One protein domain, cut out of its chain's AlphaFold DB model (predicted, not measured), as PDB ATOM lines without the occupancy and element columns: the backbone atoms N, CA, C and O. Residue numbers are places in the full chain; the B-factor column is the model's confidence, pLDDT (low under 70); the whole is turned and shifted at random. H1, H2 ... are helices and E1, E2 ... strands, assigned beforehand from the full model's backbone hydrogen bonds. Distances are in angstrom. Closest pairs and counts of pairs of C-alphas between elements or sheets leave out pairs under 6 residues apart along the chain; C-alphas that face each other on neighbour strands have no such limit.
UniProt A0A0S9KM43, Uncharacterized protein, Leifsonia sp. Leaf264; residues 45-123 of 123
ATOM      1  N   SER A  45      16.800 -11.113 -33.044       78.12
ATOM      2  CA  SER A  45      17.904 -11.796 -33.713       78.12
ATOM      3  C   SER A  45      18.087 -13.181 -33.099       78.12
ATOM      4  O   SER A  45      17.992 -13.334 -31.884       78.12
ATOM      5  N   ILE A  46      18.380 -14.189 -33.922       78.44
ATOM      6  CA  ILE A  46      18.722 -15.531 -33.429       78.44
ATOM      7  C   ILE A  46      20.244 -15.704 -33.521       78.44
ATOM      8  O   ILE A  46      20.749 -16.180 -34.545       78.44
ATOM      9  N   PRO A  47      21.018 -15.285 -32.499       71.75
ATOM     10  CA  PRO A  47      22.476 -15.435 -32.505       71.75
ATOM     11  C   PRO A  47      22.902 -16.907 -32.428       71.75
ATOM     12  O   PRO A  47      23.986 -17.264 -32.883       71.75
ATOM     13  N   GLU A  48      22.035 -17.772 -31.902       81.94
ATOM     14  CA  GLU A  48      22.277 -19.201 -31.699       81.94
ATOM     15  C   GLU A  48      21.777 -20.088 -32.842       81.94
ATOM     16  O   GLU A  48      21.552 -21.280 -32.653       81.94
ATOM     17  N   TRP A  49      21.655 -19.545 -34.057       83.44
ATOM     18  CA  TRP A  49      21.211 -20.285 -35.246       83.44
ATOM     19  C   TRP A  49      21.986 -21.589 -35.502       83.44
ATOM     20  O   TRP A  49      21.482 -22.488 -36.165       83.44
ATOM     21  N   TYR A  50      23.213 -21.727 -34.999       83.81
ATOM     22  CA  TYR A  50      23.996 -22.958 -35.118       83.81
ATOM     23  C   TYR A  50      23.429 -24.098 -34.253       83.81
ATOM     24  O   TYR A  50      23.593 -25.267 -34.608       83.81
ATOM     25  N   GLN A  51      22.726 -23.789 -33.156       88.56
ATOM     26  CA  GLN A  51      22.055 -24.790 -32.326       88.56
ATOM     27  C   GLN A  51      20.929 -25.486 -33.086       88.56
ATOM     28  O   GLN A  51      20.720 -26.679 -32.885       88.56
ATOM     29  N   PHE A  52      20.262 -24.797 -34.018       89.62
ATOM     30  CA  PHE A  52      19.322 -25.437 -34.935       89.62
ATOM     31  C   PHE A  52      19.979 -26.622 -35.659       89.62
ATOM     32  O   PHE A  52      19.416 -27.713 -35.684       89.62
ATOM     33  N   CYS A  53      21.199 -26.458 -36.181       89.50
ATOM     34  CA  CYS A  53      21.923 -27.543 -36.847       89.50
ATOM     35  C   CYS A  53      22.394 -28.643 -35.885       89.50
ATOM     36  O   CYS A  53      22.432 -29.810 -36.273       89.50
ATOM     37  N   ALA A  54      22.753 -28.286 -34.650       88.44
ATOM     38  CA  ALA A  54      23.148 -29.256 -33.630       88.44
ATOM     39  C   ALA A  54      21.964 -30.127 -33.171       88.44
ATOM     40  O   ALA A  54      22.126 -31.330 -32.969       88.44
ATOM     41  N   ASN A  55      20.773 -29.532 -33.067       90.31
ATOM     42  CA  ASN A  55      19.551 -30.193 -32.609       90.31
ATOM     43  C   ASN A  55      18.786 -30.893 -33.740       90.31
ATOM     44  O   ASN A  55      18.012 -31.820 -33.502       90.31
ATOM     45  N   THR A  56      19.006 -30.478 -34.987       86.38
ATOM     46  CA  THR A  56      18.385 -31.099 -36.156       86.38
ATOM     47  C   THR A  56      19.168 -32.337 -36.572       86.38
ATOM     48  O   THR A  56      20.374 -32.287 -36.811       86.38
ATOM     49  N   ARG A  57      18.471 -33.466 -36.722       80.38
ATOM     50  CA  ARG A  57      19.064 -34.667 -37.318       80.38
ATOM     51  C   ARG A  57      19.089 -34.562 -38.846       80.38
ATOM     52  O   ARG A  57      18.167 -33.992 -39.433       80.38
ATOM     53  N   PRO A  58      20.091 -35.156 -39.514       78.12
ATOM     54  CA  PRO A  58      20.088 -35.253 -40.967       78.12
ATOM     55  C   PRO A  58      18.903 -36.120 -41.436       78.12
ATOM     56  O   PRO A  58      18.909 -37.340 -41.314       78.12
ATOM     57  N   VAL A  59      17.854 -35.468 -41.941       70.88
ATOM     58  CA  VAL A  59      16.634 -36.106 -42.465       70.88
ATOM     59  C   VAL A  59      16.868 -36.701 -43.852       70.88
ATOM     60  O   VAL A  59      17.389 -36.012 -44.731       70.88
ATOM     61  N   GLY A  60      16.399 -37.937 -44.059       65.00
ATOM     62  CA  GLY A  60      16.453 -38.640 -45.348       65.00
ATOM     63  C   GLY A  60      17.622 -39.614 -45.510       65.00
ATOM     64  O   GLY A  60      17.894 -40.036 -46.628       65.00
ATOM     65  N   ILE A  61      18.319 -39.966 -44.423       65.81
ATOM     66  CA  ILE A  61      19.434 -40.920 -44.454       65.81
ATOM     67  C   ILE A  61      19.168 -42.053 -43.469       65.81
ATOM     68  O   ILE A  61      19.086 -41.829 -42.258       65.81
ATOM     69  N   THR A  62      19.106 -43.279 -43.985       68.94
ATOM     70  CA  THR A  62      19.119 -44.515 -43.199       68.94
ATOM     71  C   THR A  62      20.490 -44.656 -42.533       68.94
ATOM     72  O   THR A  62      21.444 -45.181 -43.104       68.94
ATOM     73  N   SER A  63      20.624 -44.104 -41.329       70.31
ATOM     74  CA  SER A  63      21.880 -44.057 -40.576       70.31
ATOM     75  C   SER A  63      21.724 -44.777 -39.242       70.31
ATOM     76  O   SER A  63      20.710 -44.639 -38.563       70.31
ATOM     77  N   ALA A  64      22.727 -45.575 -38.868       73.69
ATOM     78  CA  ALA A  64      22.791 -46.190 -37.542       73.69
ATOM     79  C   ALA A  64      23.224 -45.163 -36.493       73.69
ATOM     80  O   ALA A  64      22.751 -45.167 -35.359       73.69
ATOM     81  N   LYS A  65      24.128 -44.259 -36.887       83.44
ATOM     82  CA  LYS A  65      24.643 -43.194 -36.032       83.44
ATOM     83  C   LYS A  65      24.893 -41.943 -36.860       83.44
ATOM     84  O   LYS A  65      25.316 -42.024 -38.010       83.44
ATOM     85  N   ALA A  66      24.653 -40.793 -36.252       87.25
ATOM     86  CA  ALA A  66      24.953 -39.496 -36.827       87.25
ATOM     87  C   ALA A  66      25.484 -38.580 -35.726       87.25
ATOM     88  O   ALA A  66      25.065 -38.703 -34.573       87.25
ATOM     89  N   GLY A  67      26.367 -37.655 -36.084       87.12
ATOM     90  CA  GLY A  67      26.834 -36.615 -35.180       87.12
ATOM     91  C   GLY A  67      27.024 -35.292 -35.901       87.12
ATOM     92  O   GLY A  67      27.414 -35.242 -37.069       87.12
ATOM     93  N   TYR A  68      26.710 -34.210 -35.196       89.81
ATOM     94  CA  TYR A  68      26.937 -32.854 -35.681       89.81
ATOM     95  C   TYR A  68      28.435 -32.597 -35.864       89.81
ATOM     96  O   TYR A  68      29.241 -32.998 -35.025       89.81
ATOM     97  N   MET A  69      28.803 -31.956 -36.975       90.56
ATOM     98  CA  MET A  69      30.177 -31.525 -37.234       90.56
ATOM     99  C   MET A  69      30.286 -30.013 -37.106       90.56
ATOM    100  O   MET A  69      30.958 -29.504 -36.216       90.56
ATOM    101  N   ASN A  70      29.643 -29.292 -38.020       91.56
ATOM    102  CA  ASN A  70      29.690 -27.842 -38.080       91.56
ATOM    103  C   ASN A  70      28.524 -27.292 -38.904       91.56
ATOM    104  O   ASN A  70      27.824 -28.017 -39.613       91.56
ATOM    105  N   ALA A  71      28.343 -25.982 -38.831       90.81
ATOM    106  CA  ALA A  71      27.377 -25.251 -39.625       90.81
ATOM    107  C   ALA A  71      28.011 -23.955 -40.116       90.81
ATOM    108  O   ALA A  71      28.868 -23.376 -39.446       90.81
ATOM    109  N   TYR A  72      27.593 -23.505 -41.289       89.88
ATOM    110  CA  TYR A  72      28.021 -22.236 -41.855       89.88
ATOM    111  C   TYR A  72      26.807 -21.438 -42.294       89.88
ATOM    112  O   TYR A  72      25.850 -21.974 -42.856       89.88
ATOM    113  N   LYS A  73      26.857 -20.144 -41.990       87.38
ATOM    114  CA  LYS A  73      25.823 -19.200 -42.381       87.38
ATOM    115  C   LYS A  73      26.025 -18.774 -43.828       87.38
ATOM    116  O   LYS A  73      27.149 -18.552 -44.274       87.38
ATOM    117  N   GLU A  74      24.918 -18.594 -44.516       86.06
ATOM    118  CA  GLU A  74      24.823 -18.065 -45.867       86.06
ATOM    119  C   GLU A  74      23.858 -16.875 -45.860       86.06
ATOM    120  O   GLU A  74      23.120 -16.646 -44.899       86.06
ATOM    121  N   ALA A  75      23.846 -16.083 -46.933       83.06
ATOM    122  CA  ALA A  75      22.973 -14.911 -47.005       83.06
ATOM    123  C   ALA A  75      21.485 -15.280 -46.858       83.06
ATOM    124  O   ALA A  75      20.723 -14.546 -46.237       83.06
ATOM    125  N   SER A  76      21.081 -16.436 -47.380       85.69
ATOM    126  CA  SER A  76      19.690 -16.897 -47.426       85.69
ATOM    127  C   SER A  76      19.329 -17.927 -46.346       85.69
ATOM    128  O   SER A  76      18.149 -18.239 -46.169       85.69
ATOM    129  N   GLY A  77      20.311 -18.465 -45.617       90.31
ATOM    130  CA  GLY A  77      20.068 -19.541 -44.663       90.31
ATOM    131  C   GLY A  77      21.319 -20.059 -43.968       90.31
ATOM    132  O   GLY A  77      22.334 -19.378 -43.858       90.31
ATOM    133  N   VAL A  78      21.244 -21.302 -43.517       91.75
ATOM    134  CA  VAL A  78      22.345 -22.031 -42.899       91.75
ATOM    135  C   VAL A  78      22.507 -23.378 -43.584       91.75
ATOM    136  O   VAL A  78      21.529 -24.087 -43.823       91.75
ATOM    137  N   THR A  79      23.748 -23.771 -43.847       92.50
ATOM    138  CA  THR A  79      24.039 -25.156 -44.199       92.50
ATOM    139  C   THR A  79      24.618 -25.884 -43.003       92.50
ATOM    140  O   THR A  79      25.674 -25.544 -42.467       92.50
ATOM    141  N   CYS A  80      23.905 -26.927 -42.601       92.12
ATOM    142  CA  CYS A  80      24.279 -27.818 -41.523       92.12
ATOM    143  C   CYS A  80      25.057 -29.016 -42.086       92.12
ATOM    144  O   CYS A  80      24.718 -29.532 -43.157       92.12
ATOM    145  N   LYS A  81      26.088 -29.473 -41.371       92.38
ATOM    146  CA  LYS A  81      26.952 -30.586 -41.774       92.38
ATOM    147  C   LYS A  81      27.097 -31.592 -40.630       92.38
ATOM    148  O   LYS A  81      27.365 -31.224 -39.485       92.38
ATOM    149  N   TRP A  82      26.939 -32.868 -40.959       90.88
ATOM    150  CA  TRP A  82      26.995 -33.991 -40.023       90.88
ATOM    151  C   TRP A  82      27.858 -35.107 -40.589       90.88
ATOM    152  O   TRP A  82      27.908 -35.300 -41.803       90.88
ATOM    153  N   TRP A  83      28.471 -35.890 -39.711       90.19
ATOM    154  CA  TRP A  83      28.965 -37.207 -40.083       90.19
ATOM    155  C   TRP A  83      27.853 -38.223 -39.844       90.19
ATOM    156  O   TRP A  83      27.093 -38.123 -38.877       90.19
ATOM    157  N   VAL A  84      27.749 -39.205 -40.727       89.12
ATOM    158  CA  VAL A  84      26.779 -40.292 -40.636       89.12
ATOM    159  C   VAL A  84      27.484 -41.615 -40.886       89.12
ATOM    160  O   VAL A  84      28.350 -41.724 -41.750       89.12
ATOM    161  N   ILE A  85      27.103 -42.624 -40.113       86.38
ATOM    162  CA  ILE A  85      27.483 -44.014 -40.333       86.38
ATOM    163  C   ILE A  85      26.228 -44.721 -40.851       86.38
ATOM    164  O   ILE A  85      25.216 -44.755 -40.133       86.38
ATOM    165  N   PRO A  86      26.247 -45.238 -42.092       82.94
ATOM    166  CA  PRO A  86      25.108 -45.953 -42.647       82.94
ATOM    167  C   PRO A  86      24.830 -47.233 -41.851       82.94
ATOM    168  O   PRO A  86      25.689 -47.751 -41.134       82.94
ATOM    169  N   TRP A  87      23.596 -47.719 -41.945       75.75
ATOM    170  CA  TRP A  87      23.203 -48.978 -41.316       75.75
ATOM    171  C   TRP A  87      23.957 -50.151 -41.965       75.75
ATOM    172  O   TRP A  87      23.929 -50.288 -43.183       75.75
ATOM    173  N   GLY A  88      24.632 -50.974 -41.153       68.62
ATOM    174  CA  GLY A  88      25.498 -52.062 -41.625       68.62
ATOM    175  C   GLY A  88      26.914 -51.587 -41.969       68.62
ATOM    176  O   GLY A  88      27.140 -51.074 -43.056       68.62
ATOM    177  N   ALA A  89      27.839 -51.746 -41.010       60.78
ATOM    178  CA  ALA A  89      29.303 -51.620 -41.125       60.78
ATOM    179  C   ALA A  89      29.830 -50.835 -42.350       60.78
ATOM    180  O   ALA A  89      30.466 -51.398 -43.236       60.78
ATOM    181  N   GLY A  90      29.563 -49.528 -42.398       70.44
ATOM    182  CA  GLY A  90      30.072 -48.642 -43.444       70.44
ATOM    183  C   GLY A  90      31.016 -47.581 -42.893       70.44
ATOM    184  O   GLY A  90      30.988 -47.251 -41.706       70.44
ATOM    185  N   PHE A  91      31.841 -47.016 -43.773       82.00
ATOM    186  CA  PHE A  91      32.699 -45.892 -43.414       82.00
ATOM    187  C   PHE A  91      31.856 -44.642 -43.126       82.00
ATOM    188  O   PHE A  91      30.902 -44.358 -43.865       82.00
ATOM    189  N   PRO A  92      32.186 -43.881 -42.065       85.31
ATOM    190  CA  PRO A  92      31.528 -42.616 -41.803       85.31
ATOM    191  C   PRO A  92      31.738 -41.685 -42.995       85.31
ATOM    192  O   PRO A  92      32.866 -41.453 -43.429       85.31
ATOM    193  N   HIS A  93      30.650 -41.130 -43.512       86.75
ATOM    194  CA  HIS A  93      30.695 -40.116 -44.554       86.75
ATOM    195  C   HIS A  93      30.026 -38.842 -44.070       86.75
ATOM    196  O   HIS A  93      29.299 -38.816 -43.077       86.75
ATOM    197  N   THR A  94      30.320 -37.752 -44.763       90.06
ATOM    198  CA  THR A  94      29.810 -36.443 -44.385       90.06
ATOM    199  C   THR A  94      28.628 -36.060 -45.250       90.06
ATOM    200  O   THR A  94      28.684 -36.162 -46.472       90.06
ATOM    201  N   VAL A  95      27.583 -35.551 -44.611       88.69
ATOM    202  CA  VAL A  95      26.370 -35.084 -45.271       88.69
ATOM    203  C   VAL A  95      26.092 -33.648 -44.887       88.69
ATOM    204  O   VAL A  95      26.351 -33.218 -43.763       88.69
ATOM    205  N   LYS A  96      25.593 -32.885 -45.856       90.88
ATOM    206  CA  LYS A  96      25.260 -31.476 -45.689       90.88
ATOM    207  C   LYS A  96      23.844 -31.224 -46.173       90.88
ATOM    208  O   LYS A  96      23.428 -31.800 -47.176       90.88
ATOM    209  N   LYS A  97      23.121 -30.361 -45.470       90.75
ATOM    210  CA  LYS A  97      21.782 -29.932 -45.869       90.75
ATOM    211  C   LYS A  97      21.597 -28.456 -45.573       90.75
ATOM    212  O   LYS A  97      21.931 -27.988 -44.485       90.75
ATOM    213  N   TYR A  98      21.075 -27.763 -46.570       91.88
ATOM    214  CA  TYR A  98      20.741 -26.355 -46.487       91.88
ATOM    215  C   TYR A  98      19.351 -26.171 -45.868       91.88
ATOM    216  O   TYR A  98      18.419 -26.913 -46.190       91.88
ATOM    217  N   TYR A  99      19.220 -25.160 -45.015       91.00
ATOM    218  CA  TYR A  99      17.965 -24.701 -44.434       91.00
ATOM    219  C   TYR A  99      17.854 -23.192 -44.589       91.00
ATOM    220  O   TYR A  99      18.767 -22.449 -44.240       91.00
ATOM    221  N   SER A 100      16.705 -22.740 -45.083       92.06
ATOM    222  CA  SER A 100      16.411 -21.312 -45.178       92.06
ATOM    223  C   SER A 100      16.289 -20.674 -43.792       92.06
ATOM    224  O   SER A 100      15.938 -21.347 -42.818       92.06
ATOM    225  N   TRP A 101      16.498 -19.358 -43.702       90.06
ATOM    226  CA  TRP A 101      16.268 -18.635 -42.450       90.06
ATOM    227  C   TRP A 101      14.825 -18.731 -41.944       90.06
ATOM    228  O   TRP A 101      14.619 -18.742 -40.737       90.06
ATOM    229  N   ASP A 102      13.838 -18.892 -42.829       90.88
ATOM    230  CA  ASP A 102      12.451 -19.181 -42.436       90.88
ATOM    231  C   ASP A 102      12.337 -20.505 -41.675       90.88
ATOM    232  O   ASP A 102      11.713 -20.548 -40.617       90.88
ATOM    233  N   SER A 103      13.012 -21.558 -42.137       90.75
ATOM    234  CA  SER A 103      13.038 -22.846 -41.435       90.75
ATOM    235  C   SER A 103      13.682 -22.730 -40.053       90.75
ATOM    236  O   SER A 103      13.177 -23.307 -39.092       90.75
ATOM    237  N   VAL A 104      14.764 -21.952 -39.945       89.56
ATOM    238  CA  VAL A 104      15.434 -21.688 -38.666       89.56
ATOM    239  C   VAL A 104      14.513 -20.902 -37.738       89.56
ATOM    240  O   VAL A 104      14.267 -21.352 -36.629       89.56
ATOM    241  N   CYS A 105      13.937 -19.783 -38.183       89.44
ATOM    242  CA  CYS A 105      13.005 -18.995 -37.373       89.44
ATOM    243  C   CYS A 105      11.831 -19.847 -36.870       89.44
ATOM    244  O   CYS A 105      11.480 -19.769 -35.694       89.44
ATOM    245  N   ARG A 106      11.273 -20.713 -37.728       90.06
ATOM    246  CA  ARG A 106      10.158 -21.598 -37.361       90.06
ATOM    247  C   ARG A 106      10.523 -22.612 -36.292       90.06
ATOM    248  O   ARG A 106       9.678 -22.914 -35.458       90.06
ATOM    249  N   TYR A 107      11.758 -23.110 -36.286       89.00
ATOM    250  CA  TYR A 107      12.241 -23.983 -35.214       89.00
ATOM    251  C   TYR A 107      12.174 -23.296 -33.841       89.00
ATOM    252  O   TYR A 107      11.870 -23.945 -32.845       89.00
ATOM    253  N   TYR A 108      12.386 -21.978 -33.798       85.12
ATOM    254  CA  TYR A 108      12.268 -21.162 -32.587       85.12
ATOM    255  C   TYR A 108      10.858 -20.583 -32.366       85.12
ATOM    256  O   TYR A 108      10.666 -19.764 -31.474       85.12
ATOM    257  N   GLY A 109       9.858 -21.003 -33.150       86.19
ATOM    258  CA  GLY A 109       8.471 -20.544 -33.014       86.19
ATOM    259  C   GLY A 109       8.181 -19.168 -33.625       86.19
ATOM    260  O   GLY A 109       7.120 -18.607 -33.368       86.19
ATOM    261  N   SER A 110       9.086 -18.636 -34.448       87.31
ATOM    262  CA  SER A 110       8.957 -17.326 -35.099       87.31
ATOM    263  C   SER A 110       8.943 -17.444 -36.627       87.31
ATOM    264  O   SER A 110       9.198 -18.499 -37.211       87.31
ATOM    265  N   ARG A 111       8.656 -16.347 -37.322       87.31
ATOM    266  CA  ARG A 111       8.705 -16.237 -38.784       87.31
ATOM    267  C   ARG A 111       9.910 -15.422 -39.210       87.31
ATOM    268  O   ARG A 111      10.375 -14.562 -38.477       87.31
ATOM    269  N   PHE A 112      10.423 -15.675 -40.405       88.50
ATOM    270  CA  PHE A 112      11.511 -14.864 -40.939       88.50
ATOM    271  C   PHE A 112      11.031 -13.452 -41.302       88.50
ATOM    272  O   PHE A 112       9.985 -13.293 -41.934       88.50
ATOM    273  N   ALA A 113      11.798 -12.437 -40.895       87.19
ATOM    274  CA  ALA A 113      11.612 -11.048 -41.309       87.19
ATOM    275  C   ALA A 113      12.648 -10.662 -42.370       87.19
ATOM    276  O   ALA A 113      12.308 -10.408 -43.522       87.19
ATOM    277  N   TYR A 114      13.920 -10.609 -41.975       86.06
ATOM    278  CA  TYR A 114      15.027 -10.181 -42.827       86.06
ATOM    279  C   TYR A 114      16.366 -10.667 -42.265       86.06
ATOM    280  O   TYR A 114      16.454 -11.195 -41.157       86.06
ATOM    281  N   VAL A 115      17.440 -10.461 -43.026       85.50
ATOM    282  CA  VAL A 115      18.815 -10.689 -42.568       85.50
ATOM    283  C   VAL A 115      19.493  -9.348 -42.339       85.50
ATOM    284  O   VAL A 115      19.443  -8.469 -43.194       85.50
ATOM    285  N   LYS A 116      20.164  -9.188 -41.196       82.75
ATOM    286  CA  LYS A 116      20.992  -8.010 -40.896       82.75
ATOM    287  C   LYS A 116      22.303  -8.469 -40.274       82.75
ATOM    288  O   LYS A 116      22.306  -9.324 -39.392       82.75
ATOM    289  N   ASN A 117      23.421  -7.932 -40.766       78.69
ATOM    290  CA  ASN A 117      24.783  -8.336 -40.382       78.69
ATOM    291  C   ASN A 117      25.051  -9.849 -40.550       78.69
ATOM    292  O   ASN A 117      25.841 -10.451 -39.820       78.69
ATOM    293  N   GLY A 118      24.369 -10.481 -41.512       74.44
ATOM    294  CA  GLY A 118      24.474 -11.915 -41.768       74.44
ATOM    295  C   GLY A 118      23.855 -12.796 -40.679       74.44
ATOM    296  O   GLY A 118      24.296 -13.930 -40.532       74.44
ATOM    297  N   TYR A 119      22.897 -12.282 -39.903       79.62
ATOM    298  CA  TYR A 119      22.089 -13.055 -38.958       79.62
ATOM    299  C   TYR A 119      20.601 -12.933 -39.300       79.62
ATOM    300  O   TYR A 119      20.174 -11.849 -39.724       79.62
ATOM    301  N   PRO A 120      19.808 -14.003 -39.108       83.50
ATOM    302  CA  PRO A 120      18.365 -13.943 -39.276       83.50
ATOM    303  C   PRO A 120      17.729 -13.113 -38.161       83.50
ATOM    304  O   PRO A 120      18.068 -13.250 -36.982       83.50
ATOM    305  N   TRP A 121      16.779 -12.275 -38.554       86.00
ATOM    306  CA  TRP A 121      15.844 -11.611 -37.660       86.00
ATOM    307  C   TRP A 121      14.475 -12.239 -37.860       86.00
ATOM    308  O   TRP A 121      13.998 -12.361 -38.995       86.00
ATOM    309  N   CYS A 122      13.872 -12.661 -36.756       87.06
ATOM    310  CA  CYS A 122      12.612 -13.384 -36.744       87.06
ATOM    311  C   CYS A 122      11.558 -12.617 -35.939       87.06
ATOM    312  O   CYS A 122      11.917 -11.817 -35.077       87.06
ATOM    313  N   TRP A 123      10.280 -12.849 -36.226       82.88
ATOM    314  CA  TRP A 123       9.145 -12.170 -35.605       82.88
ATOM    315  C   TRP A 123       7.961 -13.072 -35.285       82.88
ATOM    316  O   TRP A 123       7.846 -14.142 -35.925       82.88
TER     317      TRP A 123
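Overview. This is residues 45 to 123 of the 123 residues of an uncharacterized protein of Leifsonia sp. Leaf264 (UniProt A0A0S9KM43). A long, strongly twisted three-strand sheet, E1 to E3, makes most of the length, with H1 packed along one face. At one end sit H2 and the small hairpin E4 and E5, which lies across that end; the link from E2 to E3 lies at the opposite end. The printed part has 79 residues, with two named helices and five named strands in the order H1 E1 E2 E3 H2 E4 E5. Both sheets, E1 - E2 - E3 and E4 - E5, are antiparallel, and the class is mixed. It is only just compact, close to loose, with a radius of gyration of the C-alphas of 13.8 A, and spans 44 by 21 by 16 A.

Arrangement. E1, residues 63 to 73, E2, residues 77 to 86, and E3, residues 93 to 100, form a meander, each strand the antiparallel neighbour of the one before. N 67 and O 83 are 2.9 A apart, and N 82 and O 95 are 2.9 A apart, within hydrogen-bond range. H1, residues 49 to 55, is on this sheet at a height of 7.7 A and runs along the strands, at 14 degrees to E2 on the local plane; the closest C-alphas of H1 and E2, Cys 53 and Cys 80, are 5.2 A apart. H2, residues 101 to 107, only just touches H1, with 3 pairs of C-alphas within 8 A, the closest being Phe 52 and Val 104 at 6.6 A. E4, residues 112 to 116, and E5, residues 119 to 122, form a hairpin, with N 121 and O 114 at 2.8 A. The closest C-alphas of H2 and E5, Cys 105 and Cys 122, are 5.7 A apart. In H2 every O i to N i+4 pair is within hydrogen-bond range; in H1, 2 of 3.

Along the chain. E1 is 25.2 A long, E2 27.0 A and E3 23.6 A. E1 bends by 54 degrees at residue 69, and E2 by 52 degrees at residue 83. H1 begins at C-alpha 49 (21.211, -20.285, -35.246), and E5 ends at C-alpha 122 (12.612, -13.384, -36.744).

Size, cuts and confidence. The two C-alphas farthest apart, of Ala 89 and Trp 123, are 44.6 A apart. The printed part has no cut, and no link is long. Mean pLDDT of the printed part is 84.5; residues 60 to 62 and 88 to 89 are under 70.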